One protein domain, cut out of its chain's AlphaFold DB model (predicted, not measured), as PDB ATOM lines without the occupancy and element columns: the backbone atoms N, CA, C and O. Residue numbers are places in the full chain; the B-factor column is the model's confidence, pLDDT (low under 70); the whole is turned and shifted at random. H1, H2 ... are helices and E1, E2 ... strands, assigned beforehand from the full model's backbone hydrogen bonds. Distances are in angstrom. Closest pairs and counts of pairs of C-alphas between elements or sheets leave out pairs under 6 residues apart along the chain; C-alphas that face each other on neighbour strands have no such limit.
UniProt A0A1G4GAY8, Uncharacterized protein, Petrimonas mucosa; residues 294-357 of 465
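Overview. This is residues 294 to 357 of the 465 residues of an uncharacterized protein of Petrimonas mucosa (UniProt A0A1G4GAY8). A two-strand hairpin, E1 and E2, and a twisted three-strand sheet, E3, E4 and E5, meet where the first residue of E2 comes near the first residue of E3; the helix H1 follows E5 with no residue between them, turns off in another direction and packs on E1. The 64 printed residues hold five named strands and then one named helix, in the order E1 E2 E3 E4 E5 H1. Both sheets, E1 - E2 and E3 - E4 - E5, are antiparallel, and the class is mixed, helices and strands. The whole is compact, with a radius of gyration of the C-alphas of 11.9 A and spans of 34 by 32 by 21 A.

Arrangement. E1, residues 294 to 297, and E2, residues 305 to 309, form a hairpin and are antiparallel at 165 degrees. N 296 and O 306 are within hydrogen-bond range at 3.0 A, and N 308 and O 294 at 2.8 A. Residues 307 to 308 of E2 pair antiparallel with residues 315 to 316, outside the named strands. The closest C-alphas of E2 and E3, residues 318 to 321, are those of Leu 305 and Ser 318, 6.0 A apart. E3 and E4, residues 331 to 335, form a hairpin, antiparallel at 136 degrees, with N 319 and O 333 at 2.9 A. E4 and E5, residues 341 to 345, form a hairpin, antiparallel at 154 degrees, with N 344 and O 332 at 2.8 A. E3, E4 and E5 are a meander, each strand the antiparallel neighbour of the one before. E3 and E5 are its edge strands. This sheet is only just strongly twisted, its C-alphas lying up to 4.1 A off its best plane. H1, residues 346 to 357, is not on this sheet, but only just, with 4 pairs of C-alphas within 10 A. The closest C-alphas of E1 and H1 are those of Ile 295 and Ser 352, 6.2 A apart. In H1 every O i to N i+4 pair is within hydrogen-bond range. E1 and E5 are apart, as are E2 and H1.

Along the chain. E1 begins at C-alpha 294, (128.182, 158.038, 81.900), and is 10.7 A long. E2 is 12.8 A long and E3 9.6 A. E4 is 13.9 A long, from C-alpha 331 at (127.135, 165.355, 95.367). E5 is 13.4 A long. H1 is 16.5 A long and ends at C-alpha 357, (116.585, 152.500, 80.312).

Size, cuts and confidence. The C-alphas of Thr 312 and Asp 326 are the two farthest apart, at 34.3 A. The printed part has no cut, and no link is long. The mean pLDDT of the printed part is 81.9, and residues 323 to 328 are under 70.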
ATOM      1  N   ASP A 294     129.194 158.969  81.396       86.12
ATOM      2  CA  ASP A 294     128.182 158.038  81.900       86.12
ATOM      3  C   ASP A 294     128.468 157.774  83.382       86.12
ATOM      4  O   ASP A 294     129.618 157.559  83.770       86.12
ATOM      5  N   ILE A 295     127.433 157.827  84.222       89.25
ATOM      6  CA  ILE A 295     127.580 157.709  85.674       89.25
ATOM      7  C   ILE A 295     126.626 156.660  86.234       89.25
ATOM      8  O   ILE A 295     125.502 156.509  85.759       89.25
ATOM      9  N   ARG A 296     127.068 155.934  87.257       87.19
ATOM     10  CA  ARG A 296     126.237 154.999  88.024       87.19
ATOM     11  C   ARG A 296     126.777 154.873  89.441       87.19
ATOM     12  O   ARG A 296     127.963 155.112  89.661       87.19
ATOM     13  N   LEU A 297     125.917 154.503  90.380       84.56
ATOM     14  CA  LEU A 297     126.373 154.111  91.710       84.56
ATOM     15  C   LEU A 297     127.114 152.774  91.627       84.56
ATOM     16  O   LEU A 297     126.851 151.967  90.729       84.56
ATOM     17  N   ASP A 298     128.082 152.600  92.517       80.81
ATOM     18  CA  ASP A 298     128.740 151.317  92.723       80.81
ATOM     19  C   ASP A 298     127.747 150.342  93.372       80.81
ATOM     20  O   ASP A 298     127.033 150.710  94.299       80.81
ATOM     21  N   GLU A 299     127.685 149.105  92.880       78.00
ATOM     22  CA  GLU A 299     126.763 148.078  93.392       78.00
ATOM     23  C   GLU A 299     127.143 147.612  94.807       78.00
ATOM     24  O   GLU A 299     126.327 147.009  95.504       78.00
ATOM     25  N   HIS A 300     128.378 147.884  95.235       76.50
ATOM     26  CA  HIS A 300     128.901 147.495  96.543       76.50
ATOM     27  C   HIS A 300     129.092 148.676  97.508       76.50
ATOM     28  O   HIS A 300     129.329 148.449  98.694       76.50
ATOM     29  N   ASP A 301     128.985 149.919  97.025       77.75
ATOM     30  CA  ASP A 301     129.136 151.134  97.831       77.75
ATOM     31  C   ASP A 301     128.331 152.310  97.248       77.75
ATOM     32  O   ASP A 301     128.803 153.067  96.398       77.75
ATOM     33  N   ASP A 302     127.133 152.539  97.788       70.44
ATOM     34  CA  ASP A 302     126.238 153.638  97.395       70.44
ATOM     35  C   ASP A 302     126.821 155.049  97.629       70.44
ATOM     36  O   ASP A 302     126.228 156.057  97.217       70.44
ATOM     37  N   SER A 303     127.959 155.160  98.324       70.94
ATOM     38  CA  SER A 303     128.687 156.418  98.499       70.94
ATOM     39  C   SER A 303     129.661 156.705  97.350       70.94
ATOM     40  O   SER A 303     130.024 157.870  97.125       70.94
ATOM     41  N   ASN A 304     130.023 155.681  96.575       80.25
ATOM     42  CA  ASN A 304     130.945 155.764  95.457       80.25
ATOM     43  C   ASN A 304     130.201 155.912  94.117       80.25
ATOM     44  O   ASN A 304     129.215 155.233  93.833       80.25
ATOM     45  N   LEU A 305     130.695 156.816  93.266       86.19
ATOM     46  CA  LEU A 305     130.138 157.055  91.934       86.19
ATOM     47  C   LEU A 305     131.117 156.552  90.873       86.19
ATOM     48  O   LEU A 305     132.209 157.100  90.706       86.19
ATOM     49  N   ILE A 306     130.708 155.552  90.102       86.69
ATOM     50  CA  ILE A 306     131.461 155.084  88.943       86.69
ATOM     51  C   ILE A 306     131.192 156.049  87.791       86.69
ATOM     52  O   ILE A 306     130.048 156.217  87.363       86.69
ATOM     53  N   VAL A 307     132.252 156.668  87.273       88.44
ATOM     54  CA  VAL A 307     132.179 157.613  86.155       88.44
ATOM     55  C   VAL A 307     132.990 157.071  84.985       88.44
ATOM     56  O   VAL A 307     134.159 156.746  85.150       88.44
ATOM     57  N   LYS A 308     132.391 156.992  83.797       89.56
ATOM     58  CA  LYS A 308     133.050 156.588  82.550       89.56
ATOM     59  C   LYS A 308     133.062 157.761  81.575       89.56
ATOM     60  O   LYS A 308     132.002 158.312  81.289       89.56
ATOM     61  N   ASP A 309     134.225 158.150  81.056       88.12
ATOM     62  CA  ASP A 309     134.296 159.138  79.971       88.12
ATOM     63  C   ASP A 309     133.922 158.453  78.648       88.12
ATOM     64  O   ASP A 309     134.592 157.533  78.188       88.12
ATOM     65  N   ASN A 310     132.832 158.890  78.022       85.69
ATOM     66  CA  ASN A 310     132.332 158.346  76.760       85.69
ATOM     67  C   ASN A 310     133.236 158.686  75.565       85.69
ATOM     68  O   ASN A 310     133.096 158.068  74.514       85.69
ATOM     69  N   LYS A 311     134.148 159.660  75.697       85.69
ATOM     70  CA  LYS A 311     135.109 160.015  74.645       85.69
ATOM     71  C   LYS A 311     136.308 159.068  74.628       85.69
ATOM     72  O   LYS A 311     136.755 158.693  73.550       85.69
ATOM     73  N   THR A 312     136.841 158.723  75.800       84.75
ATOM     74  CA  THR A 312     138.050 157.887  75.929       84.75
ATOM     75  C   THR A 312     137.722 156.428  76.240       84.75
ATOM     76  O   THR A 312     138.516 155.542  75.953       84.75
ATOM     77  N   GLY A 313     136.540 156.159  76.796       83.12
ATOM     78  CA  GLY A 313     136.122 154.844  77.274       83.12
ATOM     79  C   GLY A 313     136.636 154.493  78.673       83.12
ATOM     80  O   GLY A 313     136.268 153.439  79.190       83.12
ATOM     81  N   GLU A 314     137.438 155.360  79.292       88.06
ATOM     82  CA  GLU A 314     138.117 155.102  80.564       88.06
ATOM     83  C   GLU A 314     137.251 155.438  81.783       88.06
ATOM     84  O   GLU A 314     136.367 156.302  81.739       88.06
ATOM     85  N   LEU A 315     137.527 154.756  82.897       87.50
ATOM     86  CA  LEU A 315     136.932 155.074  84.192       87.50
ATOM     87  C   LEU A 315     137.662 156.261  84.823       87.50
ATOM     88  O   LEU A 315     138.885 156.270  84.945       87.50
ATOM     89  N   VAL A 316     136.892 157.251  85.259       87.00
ATOM     90  CA  VAL A 316     137.382 158.448  85.936       87.00
ATOM     91  C   VAL A 316     137.076 158.325  87.420       87.00
ATOM     92  O   VAL A 316     135.933 158.089  87.815       87.00
ATOM     93  N   GLN A 317     138.093 158.526  88.255       84.31
ATOM     94  CA  GLN A 317     137.914 158.512  89.700       84.31
ATOM     95  C   GLN A 317     137.026 159.683  90.144       84.31
ATOM     96  O   GLN A 317     137.278 160.846  89.805       84.31
ATOM     97  N   SER A 318     135.991 159.371  90.922       87.38
ATOM     98  CA  SER A 318     135.108 160.355  91.536       87.38
ATOM     99  C   SER A 318     135.363 160.462  93.038       87.38
ATOM    100  O   SER A 318     135.935 159.568  93.660       87.38
ATOM    101  N   TYR A 319     134.956 161.590  93.621       85.50
ATOM    102  CA  TYR A 319     135.060 161.834  95.056       85.50
ATOM    103  C   TYR A 319     133.746 162.413  95.588       85.50
ATOM    104  O   TYR A 319     133.227 163.364  94.985       85.50
ATOM    105  N   PRO A 320     133.227 161.919  96.723       83.81
ATOM    106  CA  PRO A 320     132.066 162.513  97.365       83.81
ATOM    107  C   PRO A 320     132.398 163.924  97.866       83.81
ATOM    108  O   PRO A 320     133.499 164.216  98.345       83.81
ATOM    109  N   VAL A 321     131.432 164.829  97.749       83.56
ATOM    110  CA  VAL A 321     131.547 166.224  98.176       83.56
ATOM    111  C   VAL A 321     130.702 166.418  99.424       83.56
ATOM    112  O   VAL A 321     129.502 166.158  99.414       83.56
ATOM    113  N   LYS A 322     131.317 166.927 100.499       75.00
ATOM    114  CA  LYS A 322     130.583 167.270 101.722       75.00
ATOM    115  C   LYS A 322     129.568 168.386 101.417       75.00
ATOM    116  O   LYS A 322     129.989 169.450 100.945       75.00
ATOM    117  N   PRO A 323     128.264 168.188 101.674       69.81
ATOM    118  CA  PRO A 323     127.265 169.220 101.433       69.81
ATOM    119  C   PRO A 323     127.546 170.434 102.329       69.81
ATOM    120  O   PRO A 323     127.711 170.303 103.540       69.81
ATOM    121  N   ARG A 324     127.622 171.631 101.732       62.62
ATOM    122  CA  ARG A 324     127.759 172.910 102.463       62.62
ATOM    123  C   ARG A 324     126.413 173.485 102.940       62.62
ATOM    124  O   ARG A 324     126.407 174.533 103.571       62.62
ATOM    125  N   GLY A 325     125.296 172.821 102.632       66.81
ATOM    126  CA  GLY A 325     123.934 173.274 102.933       66.81
ATOM    127  C   GLY A 325     123.032 172.108 103.335       66.81
ATOM    128  O   GLY A 325     123.333 171.416 104.304       66.81
ATOM    129  N   ASP A 326     121.950 171.881 102.587       59.56
ATOM    130  CA  ASP A 326     121.032 170.757 102.801       59.56
ATOM    131  C   ASP A 326     121.789 169.416 102.836       59.56
ATOM    132  O   ASP A 326     122.372 168.981 101.838       59.56
ATOM    133  N   LYS A 327     121.810 168.789 104.018       63.06
ATOM    134  CA  LYS A 327     122.574 167.565 104.301       63.06
ATOM    135  C   LYS A 327     122.007 166.335 103.592       63.06
ATOM    136  O   LYS A 327     122.681 165.311 103.565       63.06
ATOM    137  N   THR A 328     120.808 166.435 103.021       65.06
ATOM    138  CA  THR A 328     120.159 165.345 102.284       65.06
ATOM    139  C   THR A 328     120.677 165.206 100.848       65.06
ATOM    140  O   THR A 328     120.576 164.135 100.261       65.06
ATOM    141  N   LYS A 329     121.288 166.256 100.277       71.12
ATOM    142  CA  LYS A 329     121.715 166.264  98.870       71.12
ATOM    143  C   LYS A 329     123.125 165.710  98.695       71.12
ATOM    144  O   LYS A 329     124.113 166.381  99.009       71.12
ATOM    145  N   ARG A 330     123.223 164.512  98.116       81.06
ATOM    146  CA  ARG A 330     124.500 163.897  97.729       81.06
ATOM    147  C   ARG A 330     125.073 164.554  96.474       81.06
ATOM    148  O   ARG A 330     124.357 164.833  95.512       81.06
ATOM    149  N   LYS A 331     126.382 164.816  96.502       86.94
ATOM    150  CA  LYS A 331     127.135 165.355  95.367       86.94
ATOM    151  C   LYS A 331     128.468 164.643  95.228       86.94
ATOM    152  O   LYS A 331     129.129 164.352  96.222       86.94
ATOM    153  N   TRP A 332     128.898 164.470  93.990       90.12
ATOM    154  CA  TRP A 332     130.194 163.907  93.630       90.12
ATOM    155  C   TRP A 332     130.935 164.873  92.720       90.12
ATOM    156  O   TRP A 332     130.324 165.714  92.058       90.12
ATOM    157  N   ARG A 333     132.261 164.763  92.676       89.62
ATOM    158  CA  ARG A 333     133.093 165.508  91.731       89.62
ATOM    159  C   ARG A 333     134.122 164.616  91.063       89.62
ATOM    160  O   ARG A 333     134.655 163.710  91.696       89.62
ATOM    161  N   ILE A 334     134.453 164.948  89.824       91.19
ATOM    162  CA  ILE A 334     135.598 164.399  89.095       91.19
ATOM    163  C   ILE A 334     136.559 165.523  88.728       91.19
ATOM    164  O   ILE A 334     136.148 166.680  88.595       91.19
ATOM    165  N   LYS A 335     137.826 165.172  88.522       88.06
ATOM    166  CA  LYS A 335     138.807 166.063  87.906       88.06
ATOM    167  C   LYS A 335     138.834 165.793  86.402       88.06
ATOM    168  O   LYS A 335     138.961 164.649  85.982       88.06
ATOM    169  N   THR A 336     138.647 166.831  85.598       85.38
ATOM    170  CA  THR A 336     138.645 166.734  84.129       85.38
ATOM    171  C   THR A 336     140.071 166.782  83.570       85.38
ATOM    172  O   THR A 336     140.991 167.216  84.262       85.38
ATOM    173  N   GLU A 337     140.261 166.407  82.298       80.50
ATOM    174  CA  GLU A 337     141.561 166.485  81.594       80.50
ATOM    175  C   GLU A 337     142.192 167.886  81.641       80.50
ATOM    176  O   GLU A 337     143.411 168.023  81.645       80.50
ATOM    177  N   LYS A 338     141.365 168.938  81.700       80.12
ATOM    178  CA  LYS A 338     141.815 170.336  81.782       80.12
ATOM    179  C   LYS A 338     142.212 170.769  83.199       80.12
ATOM    180  O   LYS A 338     142.637 171.899  83.390       80.12
ATOM    181  N   GLY A 339     142.062 169.892  84.192       81.81
ATOM    182  CA  GLY A 339     142.337 170.174  85.601       81.81
ATOM    183  C   GLY A 339     141.148 170.732  86.390       81.81
ATOM    184  O   GLY A 339     141.206 170.728  87.621       81.81
ATOM    185  N   ASP A 340     140.064 171.133  85.719       87.75
ATOM    186  CA  ASP A 340     138.848 171.663  86.347       87.75
ATOM    187  C   ASP A 340     137.998 170.564  86.995       87.75
ATOM    188  O   ASP A 340     138.011 169.408  86.558       87.75
ATOM    189  N   TYR A 341     137.198 170.933  88.001       89.19
ATOM    190  CA  TYR A 341     136.243 170.024  88.634       89.19
ATOM    191  C   TYR A 341     134.879 170.052  87.948       89.19
ATOM    192  O   TYR A 341     134.290 171.115  87.751       89.19
ATOM    193  N   ARG A 342     134.327 168.867  87.682       88.38
ATOM    194  CA  ARG A 342     132.930 168.691  87.274       88.38
ATOM    195  C   ARG A 342     132.155 167.998  88.384       88.38
ATOM    196  O   ARG A 342     132.652 167.034  88.954       88.38
ATOM    197  N   TYR A 343     130.954 168.492  88.669       89.94
ATOM    198  CA  TYR A 343     130.102 167.998  89.746       89.94
ATOM    199  C   TYR A 343     128.908 167.216  89.195       89.94
ATOM    200  O   TYR A 343     128.395 167.543  88.125       89.94
ATOM    201  N   PHE A 344     128.472 166.220  89.958       89.06
ATOM    202  CA  PHE A 344     127.279 165.416  89.714       89.06
ATOM    203  C   PHE A 344     126.439 165.362  90.987       89.06
ATOM    204  O   PHE A 344     126.973 165.423  92.096       89.06
ATOM    205  N   ASP A 345     125.133 165.245  90.819       87.19
ATOM    206  CA  ASP A 345     124.138 165.151  91.883       87.19
ATOM    207  C   ASP A 345     123.148 164.010  91.604       87.19
ATOM    208  O   ASP A 345     123.284 163.257  90.638       87.19
ATOM    209  N   GLU A 346     122.153 163.856  92.474       82.56
ATOM    210  CA  GLU A 346     121.134 162.815  92.325       82.56
ATOM    211  C   GLU A 346     120.304 162.966  91.043       82.56
ATOM    212  O   GLU A 346     119.944 161.967  90.425       82.56
ATOM    213  N   ASP A 347     120.057 164.193  90.579       80.81
ATOM    214  CA  ASP A 347     119.366 164.413  89.307       80.81
ATOM    215  C   ASP A 347     120.218 163.951  88.120       80.81
ATOM    216  O   ASP A 347     119.702 163.335  87.183       80.81
ATOM    217  N   SER A 348     121.538 164.147  88.188       82.88
ATOM    218  CA  SER A 348     122.482 163.596  87.211       82.88
ATOM    219  C   SER A 348     122.397 162.065  87.150       82.88
ATOM    220  O   SER A 348     122.382 161.490  86.057       82.88
ATOM    221  N   LEU A 349     122.312 161.401  88.310       82.31
ATOM    222  CA  LEU A 349     122.147 159.947  88.414       82.31
ATOM    223  C   LEU A 349     120.819 159.487  87.805       82.31
ATOM    224  O   LEU A 349     120.810 158.581  86.971       82.31
ATOM    225  N   ARG A 350     119.712 160.153  88.156       80.62
ATOM    226  CA  ARG A 350     118.378 159.874  87.601       80.62
ATOM    227  C   ARG A 350     118.370 159.986  86.078       80.62
ATOM    228  O   ARG A 350     117.862 159.098  85.397       80.62
ATOM    229  N   VAL A 351     118.969 161.044  85.527       80.81
ATOM    230  CA  VAL A 351     119.077 161.230  84.072       80.81
ATOM    231  C   VAL A 351     119.924 160.127  83.434       80.81
ATOM    232  O   VAL A 351     119.559 159.630  82.370       80.81
ATOM    233  N   SER A 352     121.034 159.719  84.057       83.25
ATOM    234  CA  SER A 352     121.881 158.647  83.518       83.25
ATOM    235  C   SER A 352     121.165 157.292  83.514       83.25
ATOM    236  O   SER A 352     121.142 156.620  82.479       83.25
ATOM    237  N   ALA A 353     120.490 156.941  84.612       81.88
ATOM    238  CA  ALA A 353     119.661 155.742  84.704       81.88
ATOM    239  C   ALA A 353     118.554 155.736  83.638       81.88
ATOM    240  O   ALA A 353     118.356 154.733  82.951       81.88
ATOM    241  N   LEU A 354     117.895 156.880  83.416       79.50
ATOM    242  CA  LEU A 354     116.894 157.022  82.361       79.50
ATOM    243  C   LEU A 354     117.504 156.775  80.973       79.50
ATOM    244  O   LEU A 354     116.952 155.988  80.213       79.50
ATOM    245  N   ARG A 355     118.678 157.347  80.650       80.38
ATOM    246  CA  ARG A 355     119.367 157.084  79.365       80.38
ATOM    247  C   ARG A 355     119.701 155.607  79.182       80.38
ATOM    248  O   ARG A 355     119.611 155.105  78.064       80.38
ATOM    249  N   GLN A 356     120.085 154.912  80.251       80.38
ATOM    250  CA  GLN A 356     120.327 153.470  80.199       80.38
ATOM    251  C   GLN A 356     119.034 152.682  79.971       80.38
ATOM    252  O   GLN A 356     119.055 151.753  79.168       80.38
ATOM    253  N   LYS A 357     117.913 153.070  80.606       80.19
ATOM    254  CA  LYS A 357     116.585 152.500  80.312       80.19
ATOM    255  C   LYS A 357     116.256 152.684  78.829       80.19
ATOM    256  O   LYS A 357     115.914 151.707  78.180       80.19
TER     257      LYS A 357